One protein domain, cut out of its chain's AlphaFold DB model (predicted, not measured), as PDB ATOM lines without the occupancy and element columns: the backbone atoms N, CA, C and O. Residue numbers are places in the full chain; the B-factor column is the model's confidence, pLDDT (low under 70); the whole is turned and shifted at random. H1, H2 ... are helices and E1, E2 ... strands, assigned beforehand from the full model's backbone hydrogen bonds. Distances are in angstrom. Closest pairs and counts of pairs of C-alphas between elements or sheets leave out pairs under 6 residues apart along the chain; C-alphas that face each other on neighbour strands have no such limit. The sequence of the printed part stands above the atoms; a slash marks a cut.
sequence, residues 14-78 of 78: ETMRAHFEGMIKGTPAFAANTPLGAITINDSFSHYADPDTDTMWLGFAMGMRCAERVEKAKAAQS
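This is residues 14 to 78 of the 78 residues of an uncharacterized protein of Azospira sp. I09 (UniProt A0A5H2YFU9). One long helix, H3, makes the longest axis; H1 crosses it at a steep angle near its first half, and a small two-strand hairpin, E1 and E2, packs by E2 on residues 53 to 58 of H3. The short H2 makes a corner at the last residues of H1, away from H3, while residues 66 to 78, of which 66 to 75 belong to H3, stick out as a free arm. The printed part has 65 residues, with three named helices and two named strands in the order H1, H2, E1, E2, H3; the sheet, E1 - E2, is antiparallel, and the class is mostly helix. The whole is loose, with a radius of gyration of the C-alphas of 14.0 A, and flat, spanning 42 by 32 by 16 A.

Find C-alpha 14 at (271.647, 250.514, 113.970); from there H1, residues 14 to 26, runs 17.8 A. Next look at H2, residues 28 to 31, 5.1 A long. Then read E1, residues 38 to 41, 10.0 A, beginning at C-alpha 38 at (259.913, 251.204, 114.915), and E2, residues 44 to 48, 12.1 A. Last comes H3, residues 51 to 75, 36.2 A long, ending at C-alpha 75 at (292.264, 256.706, 124.792).

Start with H1 and H3, which touch through residues 16 to 20 of H1 and 57 to 64 of H3 alone. Their closest C-alphas, of Met 16 and Ala 61, are 6.4 A apart, and they run opposite ways at a steep tilt of 63 degrees. H1 and H2 only just touch, only at the corner by their link, with 3 pairs of C-alphas within 8 A; the closest are those of Ile 24 and Phe 30, 5.1 A. Turn to E1 and E2, a hairpin, antiparallel with 140 degrees between their directions. There N 39 and O 47 are 2.8 A apart and N 46 and O 39 2.9 A, within hydrogen-bond range. The closest C-alphas of E2 and H3 are those of Tyr 48 and Asp 54, 4.8 A. H2 and H3 are apart, and so are E1 and H3. In H1 and H3 every O i to N i+4 pair is within hydrogen-bond range; H2 is too short for such a pair.

Look for the two farthest C-alphas at Ala 32 and Ser 78, 42.9 A apart. Without the free arm, the body of 52 residues spans 32 by 22 by 16 A. The printed part has no cut and no long link; it ends at the chain's last residue. The mean pLDDT of the printed part is 94.4, and residue 78 alone is under 70.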
ATOM      1  N   GLU A  14     272.093 251.900 113.851       95.56
ATOM      2  CA  GLU A  14     271.647 250.514 113.970       95.56
ATOM      3  C   GLU A  14     272.175 249.839 115.243       95.56
ATOM      4  O   GLU A  14     271.393 249.260 115.996       95.56
ATOM      5  N   THR A  15     273.473 249.958 115.533       96.50
ATOM      6  CA  THR A  15     274.061 249.350 116.734       96.50
ATOM      7  C   THR A  15     273.533 250.010 118.007       96.50
ATOM      8  O   THR A  15     273.188 249.318 118.965       96.50
ATOM      9  N   MET A  16     273.395 251.342 118.025       96.88
ATOM     10  CA  MET A  16     272.751 252.038 119.148       96.88
ATOM     11  C   MET A  16     271.316 251.541 119.357       96.88
ATOM     12  O   MET A  16     270.917 251.293 120.494       96.88
ATOM     13  N   ARG A  17     270.557 251.343 118.273       96.94
ATOM     14  CA  ARG A  17     269.192 250.811 118.324       96.94
ATOM     15  C   ARG A  17     269.167 249.395 118.890       96.94
ATOM     16  O   ARG A  17     268.355 249.119 119.764       96.94
ATOM     17  N   ALA A  18     270.078 248.526 118.461       97.88
ATOM     18  CA  ALA A  18     270.177 247.166 118.984       97.88
ATOM     19  C   ALA A  18     270.431 247.149 120.503       97.88
ATOM     20  O   ALA A  18     269.783 246.388 121.222       97.88
ATOM     21  N   HIS A  19     271.308 248.024 121.012       97.81
ATOM     22  CA  HIS A  19     271.524 248.169 122.455       97.81
ATOM     23  C   HIS A  19     270.283 248.686 123.186       97.81
ATOM     24  O   HIS A  19     269.924 248.142 124.230       97.81
ATOM     25  N   PHE A  20     269.622 249.705 122.633       97.88
ATOM     26  CA  PHE A  20     268.393 250.250 123.198       97.88
ATOM     27  C   PHE A  20     267.304 249.178 123.286       97.88
ATOM     28  O   PHE A  20     266.821 248.871 124.371       97.88
ATOM     29  N   GLU A  21     266.970 248.539 122.165       98.06
ATOM     30  CA  GLU A  21     265.944 247.499 122.123       98.06
ATOM     31  C   GLU A  21     266.296 246.297 123.001       98.06
ATOM     32  O   GLU A  21     265.410 245.718 123.629       98.06
ATOM     33  N   GLY A  22     267.574 245.916 123.057       97.88
ATOM     34  CA  GLY A  22     268.057 244.861 123.943       97.88
ATOM     35  C   GLY A  22     267.825 245.196 125.416       97.88
ATOM     36  O   GLY A  22     267.341 244.349 126.164       97.88
ATOM     37  N   MET A  23     268.096 246.437 125.826       96.94
ATOM     38  CA  MET A  23     267.860 246.914 127.191       96.94
ATOM     39  C   MET A  23     266.366 246.935 127.543       96.94
ATOM     40  O   MET A  23     265.991 246.471 128.622       96.94
ATOM     41  N   ILE A  24     265.512 247.377 126.612       97.62
ATOM     42  CA  ILE A  24     264.054 247.361 126.792       97.62
ATOM     43  C   ILE A  24     263.534 245.929 126.935       97.62
ATOM     44  O   ILE A  24     262.839 245.623 127.900       97.62
ATOM     45  N   LYS A  25     263.915 245.026 126.022       97.25
ATOM     46  CA  LYS A  25     263.494 243.613 126.049       97.25
ATOM     47  C   LYS A  25     264.035 242.869 127.275       97.25
ATOM     48  O   LYS A  25     263.360 241.990 127.801       97.25
ATOM     49  N   GLY A  26     265.242 243.211 127.728       97.00
ATOM     50  CA  GLY A  26     265.908 242.574 128.865       97.00
ATOM     51  C   GLY A  26     265.445 243.062 130.241       97.00
ATOM     52  O   GLY A  26     265.754 242.417 131.239       97.00
ATOM     53  N   THR A  27     264.701 244.170 130.313       96.31
ATOM     54  CA  THR A  27     264.250 244.766 131.578       96.31
ATOM     55  C   THR A  27     262.724 244.684 131.676       96.31
ATOM     56  O   THR A  27     262.044 245.444 130.986       96.31
ATOM     57  N   PRO A  28     262.143 243.830 132.546       95.25
ATOM     58  CA  PRO A  28     260.694 243.588 132.571       95.25
ATOM     59  C   PRO A  28     259.833 244.851 132.706       95.25
ATOM     60  O   PRO A  28     258.809 244.977 132.038       95.25
ATOM     61  N   ALA A  29     260.269 245.810 133.529       94.62
ATOM     62  CA  ALA A  29     259.564 247.076 133.710       94.62
ATOM     63  C   ALA A  29     259.514 247.917 132.421       94.62
ATOM     64  O   ALA A  29     258.509 248.575 132.170       94.62
ATOM     65  N   PHE A  30     260.558 247.878 131.591       94.56
ATOM     66  CA  PHE A  30     260.579 248.586 130.311       94.56
ATOM     67  C   PHE A  30     259.840 247.820 129.218       94.56
ATOM     68  O   PHE A  30     259.064 248.422 128.486       94.56
ATOM     69  N   ALA A  31     259.988 246.497 129.150       94.06
ATOM     70  CA  ALA A  31     259.266 245.676 128.178       94.06
ATOM     71  C   ALA A  31     257.739 245.879 128.246       94.06
ATOM     72  O   ALA A  31     257.072 245.869 127.215       94.06
ATOM     73  N   ALA A  32     257.192 246.099 129.447       93.38
ATOM     74  CA  ALA A  32     255.765 246.346 129.651       93.38
ATOM     75  C   ALA A  32     255.301 247.772 129.286       93.38
ATOM     76  O   ALA A  32     254.109 247.971 129.066       93.38
ATOM     77  N   ASN A  33     256.208 248.757 129.243       94.31
ATOM     78  CA  ASN A  33     255.864 250.187 129.176       94.31
ATOM     79  C   ASN A  33     256.545 250.942 128.022       94.31
ATOM     80  O   ASN A  33     256.386 252.151 127.903       94.31
ATOM     81  N   THR A  34     257.327 250.262 127.186       96.31
ATOM     82  CA  THR A  34     258.083 250.881 126.092       96.31
ATOM     83  C   THR A  34     257.866 250.096 124.798       96.31
ATOM     84  O   THR A  34     258.660 249.212 124.456       96.31
ATOM     85  N   PRO A  35     256.771 250.363 124.071       96.38
ATOM     86  CA  PRO A  35     256.487 249.684 122.814       96.38
ATOM     87  C   PRO A  35     257.508 250.064 121.730       96.38
ATOM     88  O   PRO A  35     257.539 251.183 121.229       96.38
ATOM     89  N   LEU A  36     258.306 249.091 121.285       95.06
ATOM     90  CA  LEU A  36     259.387 249.274 120.305       95.06
ATOM     91  C   LEU A  36     258.913 249.443 118.849       95.06
ATOM     92  O   LEU A  36     259.634 249.059 117.937       95.06
ATOM     93  N   GLY A  37     257.713 249.979 118.603       95.25
ATOM     94  CA  GLY A  37     257.096 250.098 117.274       95.25
ATOM     95  C   GLY A  37     257.890 250.982 116.306       95.25
ATOM     96  O   GLY A  37     257.518 252.124 116.069       95.25
ATOM     97  N   ALA A  38     258.998 250.473 115.772       95.06
ATOM     98  CA  ALA A  38     259.913 251.204 114.915       95.06
ATOM     99  C   ALA A  38     259.255 251.523 113.569       95.06
ATOM    100  O   ALA A  38     258.741 250.643 112.880       95.06
ATOM    101  N   ILE A  39     259.325 252.790 113.182       95.56
ATOM    102  CA  ILE A  39     258.904 253.284 111.882       95.56
ATOM    103  C   ILE A  39     260.119 253.326 110.961       95.56
ATOM    104  O   ILE A  39     261.134 253.962 111.262       95.56
ATOM    105  N   THR A  40     259.997 252.663 109.814       93.81
ATOM    106  CA  THR A  40     261.001 252.661 108.749       93.81
ATOM    107  C   THR A  40     260.529 253.480 107.553       93.81
ATOM    108  O   THR A  40     259.382 253.354 107.127       93.81
ATOM    109  N   ILE A  41     261.418 254.289 106.982       91.69
ATOM    110  CA  ILE A  41     261.185 255.062 105.757       91.69
ATOM    111  C   ILE A  41     262.316 254.719 104.791       91.69
ATOM    112  O   ILE A  41     263.481 254.866 105.153       91.69
ATOM    113  N   ASN A  42     261.986 254.274 103.574       91.75
ATOM    114  CA  ASN A  42     262.968 253.813 102.578       91.75
ATOM    115  C   ASN A  42     263.954 252.787 103.172       91.75
ATOM    116  O   ASN A  42     265.167 252.986 103.131       91.75
ATOM    117  N   ASP A  43     263.414 251.754 103.826       90.19
ATOM    118  CA  ASP A  43     264.162 250.668 104.483       90.19
ATOM    119  C   ASP A  43     265.126 251.104 105.602       90.19
ATOM    120  O   ASP A  43     265.880 250.296 106.140       90.19
ATOM    121  N   SER A  44     265.075 252.374 106.007       89.50
ATOM    122  CA  SER A  44     265.908 252.934 107.068       89.50
ATOM    123  C   SER A  44     265.071 253.253 108.296       89.50
ATOM    124  O   SER A  44     263.974 253.804 108.189       89.50
ATOM    125  N   PHE A  45     265.599 252.943 109.481       93.69
ATOM    126  CA  PHE A  45     264.988 253.365 110.740       93.69
ATOM    127  C   PHE A  45     264.821 254.891 110.766       93.69
ATOM    128  O   PHE A  45     265.755 255.629 110.446       93.69
ATOM    129  N   SER A  46     263.635 255.356 111.155       92.62
ATOM    130  CA  SER A  46     263.341 256.781 111.286       92.62
ATOM    131  C   SER A  46     263.120 257.197 112.738       92.62
ATOM    132  O   SER A  46     263.746 258.159 113.176       92.62
ATOM    133  N   HIS A  47     262.214 256.524 113.445       94.81
ATOM    134  CA  HIS A  47     261.803 256.834 114.819       94.81
ATOM    135  C   HIS A  47     260.966 255.687 115.392       94.81
ATOM    136  O   HIS A  47     260.597 254.766 114.659       94.81
ATOM    137  N   TYR A  48     260.638 255.741 116.680       96.25
ATOM    138  CA  TYR A  48     259.592 254.889 117.251       96.25
ATOM    139  C   TYR A  48     258.219 255.563 117.148       96.25
ATOM    140  O   TYR A  48     258.105 256.776 117.270       96.25
ATOM    141  N   ALA A  49     257.172 254.776 116.901       96.25
ATOM    142  CA  ALA A  49     255.809 255.274 116.710       96.25
ATOM    143  C   ALA A  49     255.226 255.915 117.977       96.25
ATOM    144  O   ALA A  49     254.458 256.870 117.894       96.25
ATOM    145  N   ASP A  50     255.578 255.363 119.137       96.25
ATOM    146  CA  ASP A  50     255.175 255.888 120.432       96.25
ATOM    147  C   ASP A  50     256.069 257.083 120.827       96.25
ATOM    148  O   ASP A  50     257.292 256.917 120.891       96.25
ATOM    149  N   PRO A  51     255.502 258.277 121.095       94.75
ATOM    150  CA  PRO A  51     256.290 259.483 121.367       94.75
ATOM    151  C   PRO A  51     257.181 259.393 122.609       94.75
ATOM    152  O   PRO A  51     258.277 259.964 122.621       94.75
ATOM    153  N   ASP A  52     256.739 258.683 123.649       95.88
ATOM    154  CA  ASP A  52     257.509 258.517 124.884       95.88
ATOM    155  C   ASP A  52     258.695 257.575 124.652       95.88
ATOM    156  O   ASP A  52     259.829 257.869 125.046       95.88
ATOM    157  N   THR A  53     258.467 256.487 123.914       96.62
ATOM    158  CA  THR A  53     259.523 255.577 123.461       96.62
ATOM    159  C   THR A  53     260.526 256.286 122.555       96.62
ATOM    160  O   THR A  53     261.733 256.111 122.735       96.62
ATOM    161  N   ASP A  54     260.063 257.117 121.618       96.56
ATOM    162  CA  ASP A  54     260.945 257.884 120.734       96.56
ATOM    163  C   ASP A  54     261.772 258.918 121.510       96.56
ATOM    164  O   ASP A  54     262.979 259.048 121.306       96.56
ATOM    165  N   THR A  55     261.162 259.589 122.488       95.88
ATOM    166  CA  THR A  55     261.871 260.521 123.378       95.88
ATOM    167  C   THR A  55     262.948 259.801 124.190       95.88
ATOM    168  O   THR A  55     264.082 260.281 124.296       95.88
ATOM    169  N   MET A  56     262.632 258.624 124.732       96.25
ATOM    170  CA  MET A  56     263.600 257.818 125.470       96.25
ATOM    171  C   MET A  56     264.737 257.324 124.567       96.25
ATOM    172  O   MET A  56     265.901 257.351 124.971       96.25
ATOM    173  N   TRP A  57     264.424 256.942 123.328       96.94
ATOM    174  CA  TRP A  57     265.411 256.607 122.306       96.94
ATOM    175  C   TRP A  57     266.364 257.773 122.019       96.94
ATOM    176  O   TRP A  57     267.582 257.581 122.024       96.94
ATOM    177  N   LEU A  58     265.843 258.990 121.828       96.25
ATOM    178  CA  LEU A  58     266.667 260.180 121.597       96.25
ATOM    179  C   LEU A  58     267.625 260.435 122.769       96.25
ATOM    180  O   LEU A  58     268.821 260.652 122.550       96.25
ATOM    181  N   GLY A  59     267.131 260.344 124.008       96.00
ATOM    182  CA  GLY A  59     267.954 260.478 125.211       96.00
ATOM    183  C   GLY A  59     269.044 259.405 125.302       96.00
ATOM    184  O   GLY A  59     270.217 259.722 125.527       96.00
ATOM    185  N   PHE A  60     268.685 258.144 125.054       96.69
ATOM    186  CA  PHE A  60     269.624 257.024 125.039       96.69
ATOM    187  C   PHE A  60     270.726 257.214 123.988       96.69
ATOM    188  O   PHE A  60     271.914 257.109 124.300       96.69
ATOM    189  N   ALA A  61     270.352 257.547 122.751       96.06
ATOM    190  CA  ALA A  61     271.291 257.740 121.653       96.06
ATOM    191  C   ALA A  61     272.258 258.906 121.921       96.06
ATOM    192  O   ALA A  61     273.462 258.790 121.675       96.06
ATOM    193  N   MET A  62     271.765 260.017 122.482       95.00
ATOM    194  CA  MET A  62     272.616 261.126 122.926       95.00
ATOM    195  C   MET A  62     273.600 260.691 124.021       95.00
ATOM    196  O   MET A  62     274.785 261.032 123.946       95.00
ATOM    197  N   GLY A  63     273.137 259.912 125.001       95.50
ATOM    198  CA  GLY A  63     273.974 259.352 126.064       95.50
ATOM    199  C   GLY A  63     275.094 258.461 125.522       95.50
ATOM    200  O   GLY A  63     276.258 258.668 125.863       95.50
ATOM    201  N   MET A  64     274.773 257.546 124.602       95.44
ATOM    202  CA  MET A  64     275.753 256.678 123.935       95.44
ATOM    203  C   MET A  64     276.821 257.482 123.184       95.44
ATOM    204  O   MET A  64     278.014 257.204 123.310       95.44
ATOM    205  N   ARG A  65     276.422 258.527 122.444       93.88
ATOM    206  CA  ARG A  65     277.365 259.430 121.756       93.88
ATOM    207  C   ARG A  65     278.274 260.174 122.730       93.88
ATOM    208  O   ARG A  65     279.452 260.366 122.440       93.88
ATOM    209  N   CYS A  66     277.738 260.616 123.864       94.75
ATOM    210  CA  CYS A  66     278.523 261.276 124.903       94.75
ATOM    211  C   CYS A  66     279.563 260.318 125.500       94.75
ATOM    212  O   CYS A  66     280.750 260.643 125.518       94.75
ATOM    213  N   ALA A  67     279.130 259.119 125.902       95.44
ATOM    214  CA  ALA A  67     280.006 258.090 126.452       95.44
ATOM    215  C   ALA A  67     281.138 257.737 125.476       95.44
ATOM    216  O   ALA A  67     282.305 257.750 125.855       95.44
ATOM    217  N   GLU A  68     280.815 257.534 124.196       94.31
ATOM    218  CA  GLU A  68     281.816 257.264 123.163       94.31
ATOM    219  C   GLU A  68     282.867 258.384 123.056       94.31
ATOM    220  O   GLU A  68     284.064 258.106 122.982       94.31
ATOM    221  N   ARG A  69     282.444 259.656 123.064       93.06
ATOM    222  CA  ARG A  69     283.374 260.799 123.010       93.06
ATOM    223  C   ARG A  69     284.299 260.838 124.222       93.06
ATOM    224  O   ARG A  69     285.484 261.117 124.058       93.06
ATOM    225  N   VAL A  70     283.770 260.559 125.412       95.56
ATOM    226  CA  VAL A  70     284.557 260.519 126.651       95.56
ATOM    227  C   VAL A  70     285.601 259.405 126.590       95.56
ATOM    228  O   VAL A  70     286.770 259.656 126.873       95.56
ATOM    229  N   GLU A  71     285.219 258.201 126.165       95.00
ATOM    230  CA  GLU A  71     286.155 257.073 126.061       95.00
ATOM    231  C   GLU A  71     287.231 257.308 124.992       95.00
ATOM    232  O   GLU A  71     288.411 257.058 125.237       95.00
ATOM    233  N   LYS A  72     286.873 257.890 123.841       92.81
ATOM    234  CA  LYS A  72     287.853 258.305 122.821       92.81
ATOM    235  C   LYS A  72     288.847 259.333 123.357       92.81
ATOM    236  O   LYS A  72     290.038 259.229 123.079       92.81
ATOM    237  N   ALA A  73     288.373 260.316 124.125       93.50
ATOM    238  CA  ALA A  73     289.239 261.324 124.724       93.50
ATOM    239  C   ALA A  73     290.229 260.706 125.724       93.50
ATOM    240  O   ALA A  73     291.399 261.078 125.711       93.50
ATOM    241  N   LYS A  74     289.794 259.731 126.537       94.75
ATOM    242  CA  LYS A  74     290.682 258.980 127.443       94.75
ATOM    243  C   LYS A  74     291.743 258.187 126.678       94.75
ATOM    244  O   LYS A  74     292.917 258.242 127.034       94.75
ATOM    245  N   ALA A  75     291.345 257.493 125.611       92.06
ATOM    246  CA  ALA A  75     292.264 256.706 124.792       92.06
ATOM    247  C   ALA A  75     293.329 257.567 124.093       92.06
ATOM    248  O   ALA A  75     294.459 257.126 123.948       92.06
ATOM    249  N   ALA A  76     292.998 258.800 123.694       89.81
ATOM    250  CA  ALA A  76     293.949 259.726 123.073       89.81
ATOM    251  C   ALA A  76     294.959 260.353 124.060       89.81
ATOM    252  O   ALA A  76     295.922 260.978 123.623       89.81
ATOM    253  N   GLN A  77     294.717 260.239 125.370       80.25
ATOM    254  CA  GLN A  77     295.596 260.744 126.434       80.25
ATOM    255  C   GLN A  77     296.536 259.667 127.005       80.25
ATOM    256  O   GLN A  77     297.377 259.998 127.839       80.25
ATOM    257  N   SER A  78     296.356 258.405 126.599       62.41
ATOM    258  CA  SER A  78     297.142 257.239 127.037       62.41
ATOM    259  C   SER A  78     298.246 256.923 126.034       62.41
ATOM    260  O   SER A  78     299.342 256.532 126.488       62.41
TER     261      SER A  78